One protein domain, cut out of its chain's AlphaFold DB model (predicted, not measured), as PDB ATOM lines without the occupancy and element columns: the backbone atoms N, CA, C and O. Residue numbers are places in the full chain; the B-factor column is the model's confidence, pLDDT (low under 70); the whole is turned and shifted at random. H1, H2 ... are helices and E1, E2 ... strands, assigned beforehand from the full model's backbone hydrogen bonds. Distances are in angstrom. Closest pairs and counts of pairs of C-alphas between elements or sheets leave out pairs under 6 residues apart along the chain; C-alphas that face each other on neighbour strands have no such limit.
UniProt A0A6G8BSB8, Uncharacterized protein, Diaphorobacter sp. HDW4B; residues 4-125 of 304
ATOM      1  N   ARG A   4      23.865   9.353 -37.930       87.75
ATOM      2  CA  ARG A   4      24.287   7.947 -37.816       87.75
ATOM      3  C   ARG A   4      25.646   7.784 -37.132       87.75
ATOM      4  O   ARG A   4      25.825   6.831 -36.380       87.75
ATOM      5  N   ASP A   5      26.565   8.729 -37.334       87.12
ATOM      6  CA  ASP A   5      27.917   8.656 -36.768       87.12
ATOM      7  C   ASP A   5      27.872   8.814 -35.239       87.12
ATOM      8  O   ASP A   5      28.715   8.280 -34.522       87.12
ATOM      9  N   MET A   6      26.844   9.499 -34.724       88.56
ATOM     10  CA  MET A   6      26.625   9.663 -33.288       88.56
ATOM     11  C   MET A   6      26.159   8.371 -32.613       88.56
ATOM     12  O   MET A   6      26.487   8.150 -31.451       88.56
ATOM     13  N   LEU A   7      25.430   7.500 -33.326       88.00
ATOM     14  CA  LEU A   7      24.903   6.244 -32.770       88.00
ATOM     15  C   LEU A   7      26.003   5.227 -32.438       88.00
ATOM     16  O   LEU A   7      25.814   4.400 -31.553       88.00
ATOM     17  N   GLY A   8      27.153   5.296 -33.117       81.50
ATOM     18  CA  GLY A   8      28.332   4.474 -32.810       81.50
ATOM     19  C   GLY A   8      29.292   5.101 -31.791       81.50
ATOM     20  O   GLY A   8      30.306   4.489 -31.456       81.50
ATOM     21  N   GLY A   9      29.010   6.326 -31.342       82.25
ATOM     22  CA  GLY A   9      29.871   7.116 -30.467       82.25
ATOM     23  C   GLY A   9      29.510   7.028 -28.977       82.25
ATOM     24  O   GLY A   9      28.643   6.249 -28.572       82.25
ATOM     25  N   PRO A  10      30.183   7.823 -28.128       82.12
ATOM     26  CA  PRO A  10      29.862   7.904 -26.707       82.12
ATOM     27  C   PRO A  10      28.447   8.485 -26.448       82.12
ATOM     28  O   PRO A  10      27.871   9.126 -27.328       82.12
ATOM     29  N   PRO A  11      27.874   8.273 -25.245       77.56
ATOM     30  CA  PRO A  11      26.545   8.759 -24.844       77.56
ATOM     31  C   PRO A  11      26.316  10.268 -24.950       77.56
ATOM     32  O   PRO A  11      25.267  10.727 -25.404       77.56
ATOM     33  N   GLU A  12      27.282  11.039 -24.465       86.25
ATOM     34  CA  GLU A  12      27.108  12.436 -24.088       86.25
ATOM     35  C   GLU A  12      26.770  13.345 -25.285       86.25
ATOM     36  O   GLU A  12      25.907  14.215 -25.133       86.25
ATOM     37  N   PRO A  13      27.355  13.145 -26.488       88.56
ATOM     38  CA  PRO A  13      26.954  13.868 -27.692       88.56
ATOM     39  C   PRO A  13      25.482  13.687 -28.080       88.56
ATOM     40  O   PRO A  13      24.861  14.650 -28.528       88.56
ATOM     41  N   ILE A  14      24.907  12.488 -27.914       89.88
ATOM     42  CA  ILE A  14      23.500  12.233 -28.268       89.88
ATOM     43  C   ILE A  14      22.575  12.934 -27.279       89.88
ATOM     44  O   ILE A  14      21.648  13.624 -27.698       89.88
ATOM     45  N   ASP A  15      22.840  12.795 -25.981       90.75
ATOM     46  CA  ASP A  15      22.000  13.396 -24.942       90.75
ATOM     47  C   ASP A  15      22.027  14.932 -25.035       90.75
ATOM     48  O   ASP A  15      21.004  15.593 -24.840       90.75
ATOM     49  N   ALA A  16      23.183  15.510 -25.386       92.56
ATOM     50  CA  ALA A  16      23.287  16.934 -25.673       92.56
ATOM     51  C   ALA A  16      22.483  17.334 -26.913       92.56
ATOM     52  O   ALA A  16      21.685  18.265 -26.859       92.56
ATOM     53  N   PHE A  17      22.627  16.589 -28.006       94.19
ATOM     54  CA  PHE A  17      21.918  16.881 -29.245       94.19
ATOM     55  C   PHE A  17      20.394  16.794 -29.097       94.19
ATOM     56  O   PHE A  17      19.700  17.699 -29.553       94.19
ATOM     57  N   VAL A  18      19.882  15.757 -28.423       93.94
ATOM     58  CA  VAL A  18      18.445  15.565 -28.156       93.94
ATOM     59  C   VAL A  18      17.868  16.687 -27.295       93.94
ATOM     60  O   VAL A  18      16.726  17.082 -27.491       93.94
ATOM     61  N   ARG A  19      18.645  17.223 -26.353       93.56
ATOM     62  CA  ARG A  19      18.218  18.353 -25.521       93.56
ATOM     63  C   ARG A  19      18.159  19.666 -26.304       93.56
ATOM     64  O   ARG A  19      17.283  20.484 -26.037       93.56
ATOM     65  N   ASP A  20      19.096  19.866 -27.223       94.25
ATOM     66  CA  ASP A  20      19.300  21.157 -27.883       94.25
ATOM     67  C   ASP A  20      18.520  21.279 -29.214       94.25
ATOM     68  O   ASP A  20      18.461  22.360 -29.798       94.25
ATOM     69  N   HIS A  21      17.899  20.192 -29.693       96.00
ATOM     70  CA  HIS A  21      17.165  20.136 -30.963       96.00
ATOM     71  C   HIS A  21      15.801  19.453 -30.811       96.00
ATOM     72  O   HIS A  21      15.555  18.718 -29.857       96.00
ATOM     73  N   VAL A  22      14.923  19.627 -31.806       97.56
ATOM     74  CA  VAL A  22      13.706  18.812 -31.950       97.56
ATOM     75  C   VAL A  22      14.125  17.407 -32.377       97.56
ATOM     76  O   VAL A  22      14.144  17.081 -33.562       97.56
ATOM     77  N   ALA A  23      14.536  16.586 -31.416       97.88
ATOM     78  CA  ALA A  23      15.100  15.270 -31.669       97.88
ATOM     79  C   ALA A  23      14.703  14.247 -30.601       97.88
ATOM     80  O   ALA A  23      14.312  14.589 -29.489       97.88
ATOM     81  N   ALA A  24      14.809  12.970 -30.956       97.31
ATOM     82  CA  ALA A  24      14.578  11.844 -30.066       97.31
ATOM     83  C   ALA A  24      15.487  10.673 -30.426       97.31
ATOM     84  O   ALA A  24      15.622  10.313 -31.594       97.31
ATOM     85  N   CYS A  25      16.049  10.037 -29.403       96.44
ATOM     86  CA  CYS A  25      16.778   8.779 -29.515       96.44
ATOM     87  C   CYS A  25      15.984   7.682 -28.801       96.44
ATOM     88  O   CYS A  25      15.404   7.937 -27.742       96.44
ATOM     89  N   ASN A  26      15.933   6.471 -29.357       94.19
ATOM     90  CA  ASN A  26      15.340   5.347 -28.635       94.19
ATOM     91  C   ASN A  26      16.271   4.874 -27.502       94.19
ATOM     92  O   ASN A  26      17.474   5.130 -27.522       94.19
ATOM     93  N   ALA A  27      15.718   4.144 -26.530       89.88
ATOM     94  CA  ALA A  27      16.458   3.701 -25.343       89.88
ATOM     95  C   ALA A  27      17.740   2.916 -25.681       89.88
ATOM     96  O   ALA A  27      18.780   3.141 -25.065       89.88
ATOM     97  N   ASP A  28      17.679   2.060 -26.704       90.25
ATOM     98  CA  ASP A  28      18.797   1.205 -27.115       90.25
ATOM     99  C   ASP A  28      19.791   1.905 -28.056       90.25
ATOM    100  O   ASP A  28      20.758   1.286 -28.495       90.25
ATOM    101  N   ARG A  29      19.558   3.181 -28.399       90.56
ATOM    102  CA  ARG A  29      20.403   3.988 -29.302       90.56
ATOM    103  C   ARG A  29      20.639   3.352 -30.671       90.56
ATOM    104  O   ARG A  29      21.679   3.520 -31.300       90.56
ATOM    105  N   THR A  30      19.637   2.638 -31.154       93.12
ATOM    106  CA  THR A  30      19.621   2.030 -32.487       93.12
ATOM    107  C   THR A  30      18.897   2.899 -33.513       93.12
ATOM    108  O   THR A  30      18.974   2.623 -34.712       93.12
ATOM    109  N   ALA A  31      18.215   3.956 -33.067       95.94
ATOM    110  CA  ALA A  31      17.561   4.942 -33.905       95.94
ATOM    111  C   ALA A  31      17.587   6.340 -33.268       95.94
ATOM    112  O   ALA A  31      17.257   6.513 -32.094       95.94
ATOM    113  N   LEU A  32      17.907   7.340 -34.085       97.31
ATOM    114  CA  LEU A  32      17.848   8.761 -33.746       97.31
ATOM    115  C   LEU A  32      17.042   9.481 -34.825       97.31
ATOM    116  O   LEU A  32      17.296   9.299 -36.013       97.31
ATOM    117  N   ALA A  33      16.070  10.283 -34.415       97.94
ATOM    118  CA  ALA A  33      15.268  11.105 -35.306       97.94
ATOM    119  C   ALA A  33      15.380  12.571 -34.899       97.94
ATOM    120  O   ALA A  33      15.382  12.878 -33.709       97.94
ATOM    121  N   ALA A  34      15.467  13.471 -35.872       98.12
ATOM    122  CA  ALA A  34      15.542  14.905 -35.635       98.12
ATOM    123  C   ALA A  34      14.808  15.683 -36.720       98.12
ATOM    124  O   ALA A  34      14.850  15.308 -37.889       98.12
ATOM    125  N   ILE A  35      14.180  16.788 -36.341       97.88
ATOM    126  CA  ILE A  35      13.648  17.783 -37.265       97.88
ATOM    127  C   ILE A  35      14.577  18.987 -37.214       97.88
ATOM    128  O   ILE A  35      14.719  19.632 -36.176       97.88
ATOM    129  N   LEU A  36      15.235  19.261 -38.337       96.06
ATOM    130  CA  LEU A  36      16.262  20.290 -38.441       96.06
ATOM    131  C   LEU A  36      15.847  21.369 -39.448       96.06
ATOM    132  O   LEU A  36      15.262  21.031 -40.483       96.06
ATOM    133  N   PRO A  37      16.168  22.649 -39.192       94.50
ATOM    134  CA  PRO A  37      16.126  23.685 -40.217       94.50
ATOM    135  C   PRO A  37      16.993  23.287 -41.417       94.50
ATOM    136  O   PRO A  37      18.110  22.794 -41.246       94.50
ATOM    137  N   SER A  38      16.492  23.500 -42.631       93.62
ATOM    138  CA  SER A  38      17.192  23.150 -43.864       93.62
ATOM    139  C   SER A  38      16.889  24.133 -44.989       93.62
ATOM    140  O   SER A  38      15.798  24.701 -45.051       93.62
ATOM    141  N   HIS A  39      17.841  24.304 -45.904       90.38
ATOM    142  CA  HIS A  39      17.637  25.078 -47.117       90.38
ATOM    143  C   HIS A  39      16.489  24.478 -47.977       90.38
ATOM    144  O   HIS A  39      16.390  23.253 -48.141       90.38
ATOM    145  N   PRO A  40      15.614  25.295 -48.595       84.44
ATOM    146  CA  PRO A  40      14.439  24.799 -49.319       84.44
ATOM    147  C   PRO A  40      14.771  23.942 -50.543       84.44
ATOM    148  O   PRO A  40      13.974  23.092 -50.930       84.44
ATOM    149  N   LYS A  41      15.960  24.126 -51.134       81.12
ATOM    150  CA  LYS A  41      16.416  23.365 -52.316       81.12
ATOM    151  C   LYS A  41      17.501  22.337 -52.024       81.12
ATOM    152  O   LYS A  41      17.609  21.343 -52.728       81.12
ATOM    153  N   TRP A  42      18.250  22.505 -50.938       82.62
ATOM    154  CA  TRP A  42      19.435  21.696 -50.640       82.62
ATOM    155  C   TRP A  42      19.287  21.086 -49.249       82.62
ATOM    156  O   TRP A  42      18.780  21.748 -48.355       82.62
ATOM    157  N   PHE A  43      19.701  19.836 -49.033       85.00
ATOM    158  CA  PHE A  43      19.699  19.230 -47.689       85.00
ATOM    159  C   PHE A  43      20.884  19.733 -46.843       85.00
ATOM    160  O   PHE A  43      21.675  18.944 -46.320       85.00
ATOM    161  N   SER A  44      21.013  21.054 -46.743       87.44
ATOM    162  CA  SER A  44      22.035  21.788 -46.000       87.44
ATOM    163  C   SER A  44      21.389  22.685 -44.947       87.44
ATOM    164  O   SER A  44      20.186  22.950 -45.001       87.44
ATOM    165  N   THR A  45      22.190  23.145 -43.987       88.44
ATOM    166  CA  THR A  45      21.795  24.204 -43.052       88.44
ATOM    167  C   THR A  45      21.549  25.499 -43.836       88.44
ATOM    168  O   THR A  45      22.373  25.811 -44.696       88.44
ATOM    169  N   PRO A  46      20.451  26.232 -43.581       88.12
ATOM    170  CA  PRO A  46      20.202  27.515 -44.232       88.12
ATOM    171  C   PRO A  46      21.176  28.583 -43.715       88.12
ATOM    172  O   PRO A  46      21.534  28.587 -42.531       88.12
ATOM    173  N   GLU A  47      21.594  29.492 -44.589       89.38
ATOM    174  CA  GLU A  47      22.383  30.663 -44.218       89.38
ATOM    175  C   GLU A  47      21.505  31.762 -43.598       89.38
ATOM    176  O   GLU A  47      20.274  31.770 -43.681       89.38
ATOM    177  N   SER A  48      22.145  32.721 -42.925       88.06
ATOM    178  CA  SER A  48      21.433  33.824 -42.280       88.06
ATOM    179  C   SER A  48      20.704  34.689 -43.311       88.06
ATOM    180  O   SER A  48      21.342  35.354 -44.122       88.06
ATOM    181  N   GLY A  49      19.377  34.769 -43.201       85.62
ATOM    182  CA  GLY A  49      18.526  35.555 -44.099       85.62
ATOM    183  C   GLY A  49      17.964  34.768 -45.283       85.62
ATOM    184  O   GLY A  49      17.197  35.341 -46.055       85.62
ATOM    185  N   GLU A  50      18.303  33.484 -45.414       87.62
ATOM    186  CA  GLU A  50      17.647  32.584 -46.360       87.62
ATOM    187  C   GLU A  50      16.292  32.102 -45.835       87.62
ATOM    188  O   GLU A  50      16.045  32.040 -44.626       87.62
ATOM    189  N   ASP A  51      15.423  31.711 -46.767       86.12
ATOM    190  CA  ASP A  51      14.196  31.000 -46.435       86.12
ATOM    191  C   ASP A  51      14.529  29.680 -45.731       86.12
ATOM    192  O   ASP A  51      15.437  28.945 -46.126       86.12
ATOM    193  N   VAL A  52      13.766  29.354 -44.690       88.88
ATOM    194  CA  VAL A  52      13.970  28.143 -43.892       88.88
ATOM    195  C   VAL A  52      12.864  27.139 -44.192       88.88
ATOM    196  O   VAL A  52      11.680  27.435 -44.052       88.88
ATOM    197  N   SER A  53      13.263  25.926 -44.562       91.44
ATOM    198  CA  SER A  53      12.413  24.735 -44.591       91.44
ATOM    199  C   SER A  53      12.808  23.799 -43.445       91.44
ATOM    200  O   SER A  53      13.759  24.061 -42.708       91.44
ATOM    201  N   TYR A  54      12.113  22.671 -43.305       95.38
ATOM    202  CA  TYR A  54      12.467  21.634 -42.337       95.38
ATOM    203  C   TYR A  54      12.757  20.298 -43.015       95.38
ATOM    204  O   TYR A  54      12.160  19.948 -44.037       95.38
ATOM    205  N   VAL A  55      13.675  19.538 -42.422       96.12
ATOM    206  CA  VAL A  55      13.986  18.165 -42.814       96.12
ATOM    207  C   VAL A  55      13.849  17.242 -41.609       96.12
ATOM    208  O   VAL A  55      14.397  17.514 -40.543       96.12
ATOM    209  N   LEU A  56      13.129  16.138 -41.789       97.44
ATOM    210  CA  LEU A  56      13.173  14.994 -40.890       97.44
ATOM    211  C   LEU A  56      14.395  14.151 -41.252       97.44
ATOM    212  O   LEU A  56      14.473  13.599 -42.350       97.44
ATOM    213  N   VAL A  57      15.333  14.039 -40.322       96.94
ATOM    214  CA  VAL A  57      16.481  13.139 -40.410       96.94
ATOM    215  C   VAL A  57      16.208  11.933 -39.527       96.94
ATOM    216  O   VAL A  57      15.940  12.091 -38.339       96.94
ATOM    217  N   VAL A  58      16.285  10.732 -40.094       97.00
ATOM    218  CA  VAL A  58      16.140   9.471 -39.356       97.00
ATOM    219  C   VAL A  58      17.384   8.633 -39.586       97.00
ATOM    220  O   VAL A  58      17.663   8.221 -40.711       97.00
ATOM    221  N   ALA A  59      18.127   8.378 -38.517       95.81
ATOM    222  CA  ALA A  59      19.372   7.634 -38.534       95.81
ATOM    223  C   ALA A  59      19.240   6.284 -37.824       95.81
ATOM    224  O   ALA A  59      18.594   6.162 -36.783       95.81
ATOM    225  N   ARG A  60      19.909   5.286 -38.398       93.88
ATOM    226  CA  ARG A  60      20.252   3.974 -37.842       93.88
ATOM    227  C   ARG A  60      21.768   3.771 -38.018       93.88
ATOM    228  O   ARG A  60      22.356   4.459 -38.852       93.88
ATOM    229  N   PRO A  61      22.413   2.812 -37.329       88.75
ATOM    230  CA  PRO A  61      23.869   2.631 -37.397       88.75
ATOM    231  C   PRO A  61      24.468   2.552 -38.812       88.75
ATOM    232  O   PRO A  61      25.590   2.994 -39.024       88.75
ATOM    233  N   LEU A  62      23.720   2.030 -39.792       87.75
ATOM    234  CA  LEU A  62      24.191   1.853 -41.174       87.75
ATOM    235  C   LEU A  62      23.484   2.748 -42.203       87.75
ATOM    236  O   LEU A  62      23.830   2.712 -43.380       87.75
ATOM    237  N   ALA A  63      22.491   3.543 -41.799       90.94
ATOM    238  CA  ALA A  63      21.646   4.272 -42.741       90.94
ATOM    239  C   ALA A  63      21.166   5.606 -42.168       90.94
ATOM    240  O   ALA A  63      20.851   5.711 -40.988       90.94
ATOM    241  N   GLU A  64      21.053   6.617 -43.024       94.38
ATOM    242  CA  GLU A  64      20.413   7.892 -42.703       94.38
ATOM    243  C   GLU A  64      19.438   8.233 -43.830       94.38
ATOM    244  O   GLU A  64      19.778   8.127 -45.007       94.38
ATOM    245  N   SER A  65      18.215   8.609 -43.480       93.88
ATOM    246  CA  SER A  65      17.206   9.109 -44.415       93.88
ATOM    247  C   SER A  65      16.908  10.567 -44.106       93.88
ATOM    248  O   SER A  65      16.831  10.949 -42.939       93.88
ATOM    249  N   ARG A  66      16.718  11.371 -45.153       94.62
ATOM    250  CA  ARG A  66      16.358  12.790 -45.061       94.62
ATOM    251  C   ARG A  66      15.090  13.031 -45.861       94.62
ATOM    252  O   ARG A  66      15.061  12.748 -47.053       94.62
ATOM    253  N   ILE A  67      14.050  13.530 -45.202       95.25
ATOM    254  CA  ILE A  67      12.735  13.763 -45.804       95.25
ATOM    255  C   ILE A  67      12.341  15.220 -45.581       95.25
ATOM    256  O   ILE A  67      12.356  15.695 -44.447       95.25
ATOM    257  N   ARG A  68      11.981  15.943 -46.648       94.69
ATOM    258  CA  ARG A  68      11.474  17.318 -46.523       94.69
ATOM    259  C   ARG A  68      10.110  17.312 -45.840       94.69
ATOM    260  O   ARG A  68       9.217  16.567 -46.239       94.69
ATOM    261  N   LEU A  69       9.951  18.171 -44.844       96.06
ATOM    262  CA  LEU A  69       8.681  18.407 -44.171       96.06
ATOM    263  C   LEU A  69       8.067  19.738 -44.638       96.06
ATOM    264  O   LEU A  69       8.807  20.587 -45.138       96.06
ATOM    265  N   PRO A  70       6.743  19.942 -44.488       95.69
ATOM    266  CA  PRO A  70       6.120  21.236 -44.762       95.69
ATOM    267  C   PRO A  70       6.818  22.379 -44.017       95.69
ATOM    268  O   PRO A  70       7.016  22.302 -42.801       95.69
ATOM    269  N   ALA A  71       7.171  23.439 -44.739       93.94
ATOM    270  CA  ALA A  71       7.785  24.648 -44.201       93.94
ATOM    271  C   ALA A  71       6.781  25.495 -43.403       93.94
ATOM    272  O   ALA A  71       7.162  26.174 -42.453       93.94
ATOM    273  N   ALA A  72       5.491  25.418 -43.749       94.00
ATOM    274  CA  ALA A  72       4.427  26.166 -43.075       94.00
ATOM    275  C   ALA A  72       4.111  25.675 -41.644       94.00
ATOM    276  O   ALA A  72       3.391  26.350 -40.908       94.00
ATOM    277  N   ILE A  73       4.617  24.503 -41.247       95.25
ATOM    278  CA  ILE A  73       4.359  23.901 -39.935       95.25
ATOM    279  C   ILE A  73       5.511  24.213 -38.983       95.25
ATOM    280  O   ILE A  73       6.684  24.051 -39.317       95.25
ATOM    281  N   GLN A  74       5.169  24.606 -37.758       95.62
ATOM    282  CA  GLN A  74       6.138  24.748 -36.681       95.62
ATOM    283  C   GLN A  74       6.213  23.451 -35.869       95.62
ATOM    284  O   GLN A  74       5.218  23.008 -35.290       95.62
ATOM    285  N   TYR A  75       7.410  22.867 -35.808       97.62
ATOM    286  CA  TYR A  75       7.698  21.615 -35.108       97.62
ATOM    287  C   TYR A  75       8.238  21.898 -33.707       97.62
ATOM    288  O   TYR A  75       9.178  22.672 -33.538       97.62
ATOM    289  N   LEU A  76       7.627  21.277 -32.703       97.75
ATOM    290  CA  LEU A  76       7.889  21.526 -31.286       97.75
ATOM    291  C   LEU A  76       8.588  20.346 -30.607       97.75
ATOM    292  O   LEU A  76       9.309  20.532 -29.631       97.75
ATOM    293  N   GLY A  77       8.370  19.132 -31.110       97.81
ATOM    294  CA  GLY A  77       8.869  17.907 -30.501       97.81
ATOM    295  C   GLY A  77       8.775  16.721 -31.450       97.81
ATOM    296  O   GLY A  77       7.977  16.716 -32.387       97.81
ATOM    297  N   ILE A  78       9.583  15.698 -31.194       98.38
ATOM    298  CA  ILE A  78       9.468  14.396 -31.846       98.38
ATOM    299  C   ILE A  78       9.702  13.296 -30.812       98.38
ATOM    300  O   ILE A  78      10.477  13.471 -29.875       98.38
ATOM    301  N   ARG A  79       9.024  12.161 -30.966       97.81
ATOM    302  CA  ARG A  79       9.242  10.933 -30.190       97.81
ATOM    303  C   ARG A  79       9.288   9.747 -31.135       97.81
ATOM    304  O   ARG A  79       8.456   9.656 -32.029       97.81
ATOM    305  N   ILE A  80      10.210   8.817 -30.900       97.56
ATOM    306  CA  ILE A  80      10.197   7.502 -31.550       97.56
ATOM    307  C   ILE A  80       9.282   6.592 -30.726       97.56
ATOM    308  O   ILE A  80       9.540   6.371 -29.545       97.56
ATOM    309  N   THR A  81       8.210   6.085 -31.332       96.69
ATOM    310  CA  THR A  81       7.182   5.288 -30.640       96.69
ATOM    311  C   THR A  81       7.285   3.789 -30.908       96.69
ATOM    312  O   THR A  81       6.862   2.995 -30.072       96.69
ATOM    313  N   ALA A  82       7.874   3.389 -32.035       95.31
ATOM    314  CA  ALA A  82       8.170   1.995 -32.365       95.31
ATOM    315  C   ALA A  82       9.342   1.914 -33.352       95.31
ATOM    316  O   ALA A  82       9.635   2.889 -34.043       95.31
ATOM    317  N   LEU A  83       9.998   0.752 -33.430       93.62
ATOM    318  CA  LEU A  83      11.062   0.465 -34.407       93.62
ATOM    319  C   LEU A  83      10.696  -0.620 -35.426       93.62
ATOM    320  O   LEU A  83      11.308  -0.664 -36.498       93.62
ATOM    321  N   ASP A  84       9.740  -1.476 -35.072       89.62
ATOM    322  CA  ASP A  84       9.311  -2.673 -35.793       89.62
ATOM    323  C   ASP A  84       7.778  -2.644 -35.932       89.62
ATOM    324  O   ASP A  84       7.106  -2.237 -34.977       89.62
ATOM    325  N   PRO A  85       7.195  -2.999 -37.093       89.62
ATOM    326  CA  PRO A  85       7.835  -3.346 -38.377       89.62
ATOM    327  C   PRO A  85       8.457  -2.149 -39.112       89.62
ATOM    328  O   PRO A  85       9.123  -2.296 -40.135       89.62
ATOM    329  N   VAL A  86       8.234  -0.940 -38.604       93.81
ATOM    330  CA  VAL A  86       8.702   0.312 -39.190       93.81
ATOM    331  C   VAL A  86       8.966   1.323 -38.074       93.81
ATOM    332  O   VAL A  86       8.264   1.318 -37.059       93.81
ATOM    333  N   ILE A  87       9.953   2.216 -38.246       95.88
ATOM    334  CA  ILE A  87      10.133   3.301 -37.270       95.88
ATOM    335  C   ILE A  87       8.888   4.180 -37.299       95.88
ATOM    336  O   ILE A  87       8.517   4.690 -38.356       95.88
ATOM    337  N   SER A  88       8.265   4.334 -36.140       97.38
ATOM    338  CA  SER A  88       7.071   5.148 -35.940       97.38
ATOM    339  C   SER A  88       7.395   6.348 -35.066       97.38
ATOM    340  O   SER A  88       8.260   6.267 -34.188       97.38
ATOM    341  N   PHE A  89       6.705   7.459 -35.318       96.38
ATOM    342  CA  PHE A  89       6.951   8.727 -34.652       96.38
ATOM    343  C   PHE A  89       5.659   9.396 -34.203       96.38
ATOM    344  O   PHE A  89       4.611   9.278 -34.840       96.38
ATOM    345  N   GLU A  90       5.778  10.170 -33.134       98.25
ATOM    346  CA  GLU A  90       4.872  11.271 -32.836       98.25
ATOM    347  C   GLU A  90       5.626  12.579 -33.029       98.25
ATOM    348  O   GLU A  90       6.710  12.746 -32.475       98.25
ATOM    349  N   ILE A  91       5.061  13.489 -33.817       98.38
ATOM    350  CA  ILE A  91       5.621  14.811 -34.086       98.38
ATOM    351  C   ILE A  91       4.670  15.838 -33.489       98.38
ATOM    352  O   ILE A  91       3.529  15.962 -33.930       98.38
ATOM    353  N   ASP A  92       5.130  16.573 -32.484       98.25
ATOM    354  CA  ASP A  92       4.356  17.661 -31.904       98.25
ATOM    355  C   ASP A  92       4.530  18.912 -32.757       98.25
ATOM    356  O   ASP A  92       5.649  19.338 -33.052       98.25
ATOM    357  N   THR A  93       3.411  19.512 -33.136       97.75
ATOM    358  CA  THR A  93       3.360  20.750 -33.912       97.75
ATOM    359  C   THR A  93       2.475  21.767 -33.204       97.75
ATOM    360  O   THR A  93       1.757  21.439 -32.256       97.75
ATOM    361  N   THR A  94       2.473  23.004 -33.688       96.19
ATOM    362  CA  THR A  94       1.510  24.019 -33.236       96.19
ATOM    363  C   THR A  94       0.052  23.674 -33.558       96.19
ATOM    364  O   THR A  94      -0.844  24.185 -32.892       96.19
ATOM    365  N   GLU A  95      -0.200  22.795 -34.533       95.38
ATOM    366  CA  GLU A  95      -1.542  22.341 -34.926       95.38
ATOM    367  C   GLU A  95      -1.995  21.078 -34.163       95.38
ATOM    368  O   GLU A  95      -3.151  20.670 -34.266       95.38
ATOM    369  N   GLY A  96      -1.102  20.465 -33.378       96.75
ATOM    370  CA  GLY A  96      -1.341  19.227 -32.634       96.75
ATOM    371  C   GLY A  96      -0.262  18.169 -32.871       96.75
ATOM    372  O   GLY A  96       0.737  18.405 -33.553       96.75
ATOM    373  N   THR A  97      -0.455  16.985 -32.290       98.00
ATOM    374  CA  THR A  97       0.471  15.854 -32.450       98.00
ATOM    375  C   THR A  97       0.092  15.015 -33.667       98.00
ATOM    376  O   THR A  97      -1.004  14.456 -33.729       98.00
ATOM    377  N   VAL A  98       1.024  14.875 -34.606       97.88
ATOM    378  CA  VAL A  98       0.903  14.009 -35.781       97.88
ATOM    379  C   VAL A  98       1.515  12.651 -35.470       97.88
ATOM    380  O   VAL A  98       2.678  12.556 -35.077       97.88
ATOM    381  N   LYS A  99       0.738  11.585 -35.665       98.12
ATOM    382  CA  LYS A  99       1.229  10.202 -35.615       98.12
ATOM    383  C   LYS A  99       1.617   9.779 -37.019       98.12
ATOM    384  O   LYS A  99       0.827   9.951 -37.940       98.12
ATOM    385  N   THR A 100       2.816   9.232 -37.184       98.00
ATOM    386  CA  THR A 100       3.301   8.778 -38.492       98.00
ATOM    387  C   THR A 100       4.330   7.654 -38.364       98.00
ATOM    388  O   THR A 100       4.651   7.203 -37.263       98.00
ATOM    389  N   ASN A 101       4.844   7.169 -39.490       97.44
ATOM    390  CA  ASN A 101       5.904   6.173 -39.562       97.44
ATOM    391  C   ASN A 101       6.737   6.332 -40.847       97.44
ATOM    392  O   ASN A 101       6.379   7.087 -41.749       97.44
ATOM    393  N   MET A 102       7.853   5.603 -40.947       95.81
ATOM    394  CA  MET A 102       8.748   5.684 -42.110       95.81
ATOM    395  C   MET A 102       8.090   5.287 -43.443       95.81
ATOM    396  O   MET A 102       8.592   5.685 -44.491       95.81
ATOM    397  N   GLN A 103       6.998   4.517 -43.438       94.94
ATOM    398  CA  GLN A 103       6.264   4.173 -44.659       94.94
ATOM    399  C   GLN A 103       5.443   5.368 -45.158       94.94
ATOM    400  O   GLN A 103       5.501   5.681 -46.343       94.94
ATOM    401  N   GLU A 104       4.732   6.060 -44.266       96.31
ATOM    402  CA  GLU A 104       3.941   7.247 -44.605       96.31
ATOM    403  C   GLU A 104       4.832   8.433 -45.020       96.31
ATOM    404  O   GLU A 104       4.606   9.033 -46.069       96.31
ATOM    405  N   VAL A 105       5.899   8.737 -44.266       95.94
ATOM    406  CA  VAL A 105       6.770   9.897 -44.568       95.94
ATOM    407  C   VAL A 105       7.499   9.775 -45.909       95.94
ATOM    408  O   VAL A 105       7.829  10.793 -46.511       95.94
ATOM    409  N   ARG A 106       7.708   8.555 -46.431       93.19
ATOM    410  CA  ARG A 106       8.274   8.341 -47.777       93.19
ATOM    411  C   ARG A 106       7.415   8.944 -48.884       93.19
ATOM    412  O   ARG A 106       7.959   9.294 -49.929       93.19
ATOM    413  N   ALA A 107       6.112   9.123 -48.658       92.50
ATOM    414  CA  ALA A 107       5.245   9.812 -49.608       92.50
ATOM    415  C   ALA A 107       5.711  11.255 -49.885       92.50
ATOM    416  O   ALA A 107       5.425  11.781 -50.955       92.50
ATOM    417  N   LEU A 108       6.475  11.868 -48.968       93.69
ATOM    418  CA  LEU A 108       7.027  13.222 -49.099       93.69
ATOM    419  C   LEU A 108       8.368  13.283 -49.856       93.69
ATOM    420  O   LEU A 108       8.886  14.376 -50.068       93.69
ATOM    421  N   CYS A 109       8.954  12.150 -50.263       87.62
ATOM    422  CA  CYS A 109      10.286  12.114 -50.888       87.62
ATOM    423  C   CYS A 109      10.321  12.547 -52.365       87.62
ATOM    424  O   CYS A 109      11.396  12.555 -52.960       87.62
ATOM    425  N   LYS A 110       9.181  12.897 -52.979       84.00
ATOM    426  CA  LYS A 110       9.152  13.367 -54.374       84.00
ATOM    427  C   LYS A 110       9.929  14.686 -54.501       84.00
ATOM    428  O   LYS A 110       9.623  15.638 -53.781       84.00
ATOM    429  N   LEU A 111      10.905  14.725 -55.416       71.50
ATOM    430  CA  LEU A 111      11.839  15.850 -55.586       71.50
ATOM    431  C   LEU A 111      11.114  17.182 -55.846       71.50
ATOM    432  O   LEU A 111      11.405  18.164 -55.166       71.50
ATOM    433  N   ASP A 112      10.092  17.175 -56.708       80.88
ATOM    434  CA  ASP A 112       9.383  18.384 -57.159       80.88
ATOM    435  C   ASP A 112       7.962  18.516 -56.587       80.88
ATOM    436  O   ASP A 112       7.012  18.923 -57.254       80.88
ATOM    437  N   MET A 113       7.779  18.138 -55.321       89.31
ATOM    438  CA  MET A 113       6.485  18.277 -54.651       89.31
ATOM    439  C   MET A 113       6.181  19.742 -54.293       89.31
ATOM    440  O   MET A 113       6.940  20.376 -53.553       89.31
ATOM    441  N   ALA A 114       5.030  20.253 -54.746       92.19
ATOM    442  CA  ALA A 114       4.496  21.550 -54.320       92.19
ATOM    443  C   ALA A 114       4.220  21.579 -52.803       92.19
ATOM    444  O   ALA A 114       3.856  20.565 -52.205       92.19
ATOM    445  N   GLU A 115       4.371  22.741 -52.168       92.12
ATOM    446  CA  GLU A 115       4.223  22.874 -50.710       92.12
ATOM    447  C   GLU A 115       2.797  22.544 -50.238       92.12
ATOM    448  O   GLU A 115       2.619  21.881 -49.217       92.12
ATOM    449  N   GLU A 116       1.773  22.908 -51.011       94.19
ATOM    450  CA  GLU A 116       0.374  22.598 -50.699       94.19
ATOM    451  C   GLU A 116       0.095  21.089 -50.744       94.19
ATOM    452  O   GLU A 116      -0.674  20.571 -49.931       94.19
ATOM    453  N   GLU A 117       0.726  20.369 -51.679       95.44
ATOM    454  CA  GLU A 117       0.672  18.905 -51.756       95.44
ATOM    455  C   GLU A 117       1.353  18.279 -50.541       95.44
ATOM    456  O   GLU A 117       0.767  17.432 -49.864       95.44
ATOM    457  N   ARG A 118       2.563  18.750 -50.219       95.06
ATOM    458  CA  ARG A 118       3.351  18.282 -49.075       95.06
ATOM    459  C   ARG A 118       2.580  18.433 -47.772       95.06
ATOM    460  O   ARG A 118       2.508  17.493 -46.982       95.06
ATOM    461  N   LEU A 119       1.961  19.594 -47.574       95.94
ATOM    462  CA  LEU A 119       1.133  19.880 -46.410       95.94
ATOM    463  C   LEU A 119      -0.102  18.975 -46.350       95.94
ATOM    464  O   LEU A 119      -0.456  18.489 -45.274       95.94
ATOM    465  N   ARG A 120      -0.751  18.716 -47.491       97.00
ATOM    466  CA  ARG A 120      -1.917  17.825 -47.560       97.00
ATOM    467  C   ARG A 120      -1.561  16.388 -47.193       97.00
ATOM    468  O   ARG A 120      -2.289  15.779 -46.414       97.00
ATOM    469  N   ILE A 121      -0.452  15.868 -47.723       97.12
ATOM    470  CA  ILE A 121       0.047  14.522 -47.409       97.12
ATOM    471  C   ILE A 121       0.449  14.440 -45.934       97.12
ATOM    472  O   ILE A 121       0.044  13.519 -45.238       97.12
ATOM    473  N   PHE A 122       1.187  15.424 -45.422       97.12
ATOM    474  CA  PHE A 122       1.598  15.435 -44.017       97.12
ATOM    475  C   PHE A 122       0.396  15.390 -43.059       97.12
ATOM    476  O   PHE A 122       0.401  14.653 -42.076       97.12
ATOM    477  N   ARG A 123      -0.673  16.134 -43.372       96.25
ATOM    478  CA  ARG A 123      -1.917  16.140 -42.586       96.25
ATOM    479  C   ARG A 123      -2.764  14.874 -42.746       96.25
ATOM    480  O   ARG A 123      -3.680  14.677 -41.952       96.25
ATOM    481  N   SER A 124      -2.500  14.038 -43.751       96.69
ATOM    482  CA  SER A 124      -3.222  12.775 -43.944       96.69
ATOM    483  C   SER A 124      -2.602  11.602 -43.185       96.69
ATOM    484  O   SER A 124      -3.204  10.529 -43.141       96.69
ATOM    485  N   PHE A 125      -1.430  11.795 -42.572       97.75
ATOM    486  CA  PHE A 125      -0.758  10.763 -41.792       97.75
ATOM    487  C   PHE A 125      -1.610  10.274 -40.627       97.75
ATOM    488  O   PHE A 125      -2.248  11.040 -39.903       97.75
TER     489      PHE A 125
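AT A GLANCE: This is residues 4 to 125 of the 304 residues of an uncharacterized protein of Diaphorobacter sp. HDW4B (UniProt A0A6G8BSB8). Two antiparallel sheets make a loose-edged sandwich, only partly face to face: the four strands E1 to E4 and the three strands E5 to E7 come together at E1 and E5, while E4 and E7 stand apart and the helical hairpin H3 and H4 packs beside that wider side. H1 and H2 pack on the opposite face of the four-stranded sheet from H3. The printed part has 122 residues with four named helices and seven named strands, in the order H1 H2 E1 E2 E3 E4 E5 E6 E7 H3 H4, and the class is mixed, helices and strands. The sheets run E1 E2 E3 E4 and E5 E6 E7, each a meander, every strand the antiparallel neighbour of the one before. The whole is compact, with a radius of gyration of the C-alphas of 14.0 A, and spans 39 by 36 by 26 A.

HOW THE PARTS SIT: H1, residues 4 to 7, and H2, residues 11 to 20, touch only at the corner by their link, and only just, with 3 pairs of C-alphas within 8 A; the closest are those of Met 6 and Ile 14, 6.4 A. The strongly twisted first sheet holds E1, residues 22 to 25, E2, residues 32 to 38, E3, residues 53 to 60, and E4, residues 63 to 69. H1 and H2 are on the same face of it. H1, at a height over the sheet of 6.6 A, lies over none of the strands, but only just, as 2 of its 4 C-alphas fall on E3. H2 has a height of 8.3 A and lies over E1, along the strands at 7 degrees on the local plane, which is fitted to 6 C-alphas; the closest C-alphas are those of Val 18 and Ala 24, 5.7 A. Across the hairpin E1 and E2, N 24 and O 33 are 2.8 A apart; across E2 and E3, N 34 and O 57, 2.9 A; across E3 and E4, N 56 and O 67, 2.8 A. In the second sheet are E5, residues 75 to 82, E6, residues 88 to 93, and E7, residues 96 to 101. There N 79 and O 90 are 2.8 A apart across E5 and E6, and N 91 and O 98 2.9 A across E6 and E7. In the sandwich the best planes are 27 degrees apart; the closest C-alphas of E1 and E5 are those of Val 22 and Gly 77, 5.1 A. H3, residues 102 to 108, is on the first sheet, on the opposite face from H2, over E4 at a height of 9.1 A and slantwise to it at 42 degrees on the local plane. H3 touches H4, residues 115 to 124, at a shallow tilt of 26 degrees, opposite ways; the closest C-alphas are those of Leu 108 and Arg 118, 6.3 A. H4 only grazes both sheets. In H2 and H4 every O i to N i+4 pair is within hydrogen-bond range; in H3 0 of 3 are, with 2 of 4 O i to N i+3 pairs; H1 is too short for an O i to N i+4 pair.

IN THESE COORDINATES: H1 begins at C-alpha 4, (24.287, 7.947, -37.816), and residues 4 to 7 cover 5.4 A. H2, residues 11 to 20, is 14.7 A long. E1, E2, E3 and E4 measure 10.8, 17.6, 23.2 and 19.2 A. E5, E6 and E7 measure 19.8, 16.2 and 16.5 A; C-alpha 75 is at (7.698, 21.615, -35.108). H3 is 10.4 A long, and H4, 14.3 A, ends at C-alpha 124, (-3.222, 12.775, -43.944).

THE WHOLE: The C-alphas farthest apart are those of Pro 10 and Glu 116, 40.8 A. The printed part has no cut. The long link is E2 to E3, residues 39 to 52, whose C-alphas lie 12 to 22 A from the mean of all C-alphas. The mean pLDDT of the printed part is 92.9, and no printed residue is under 70.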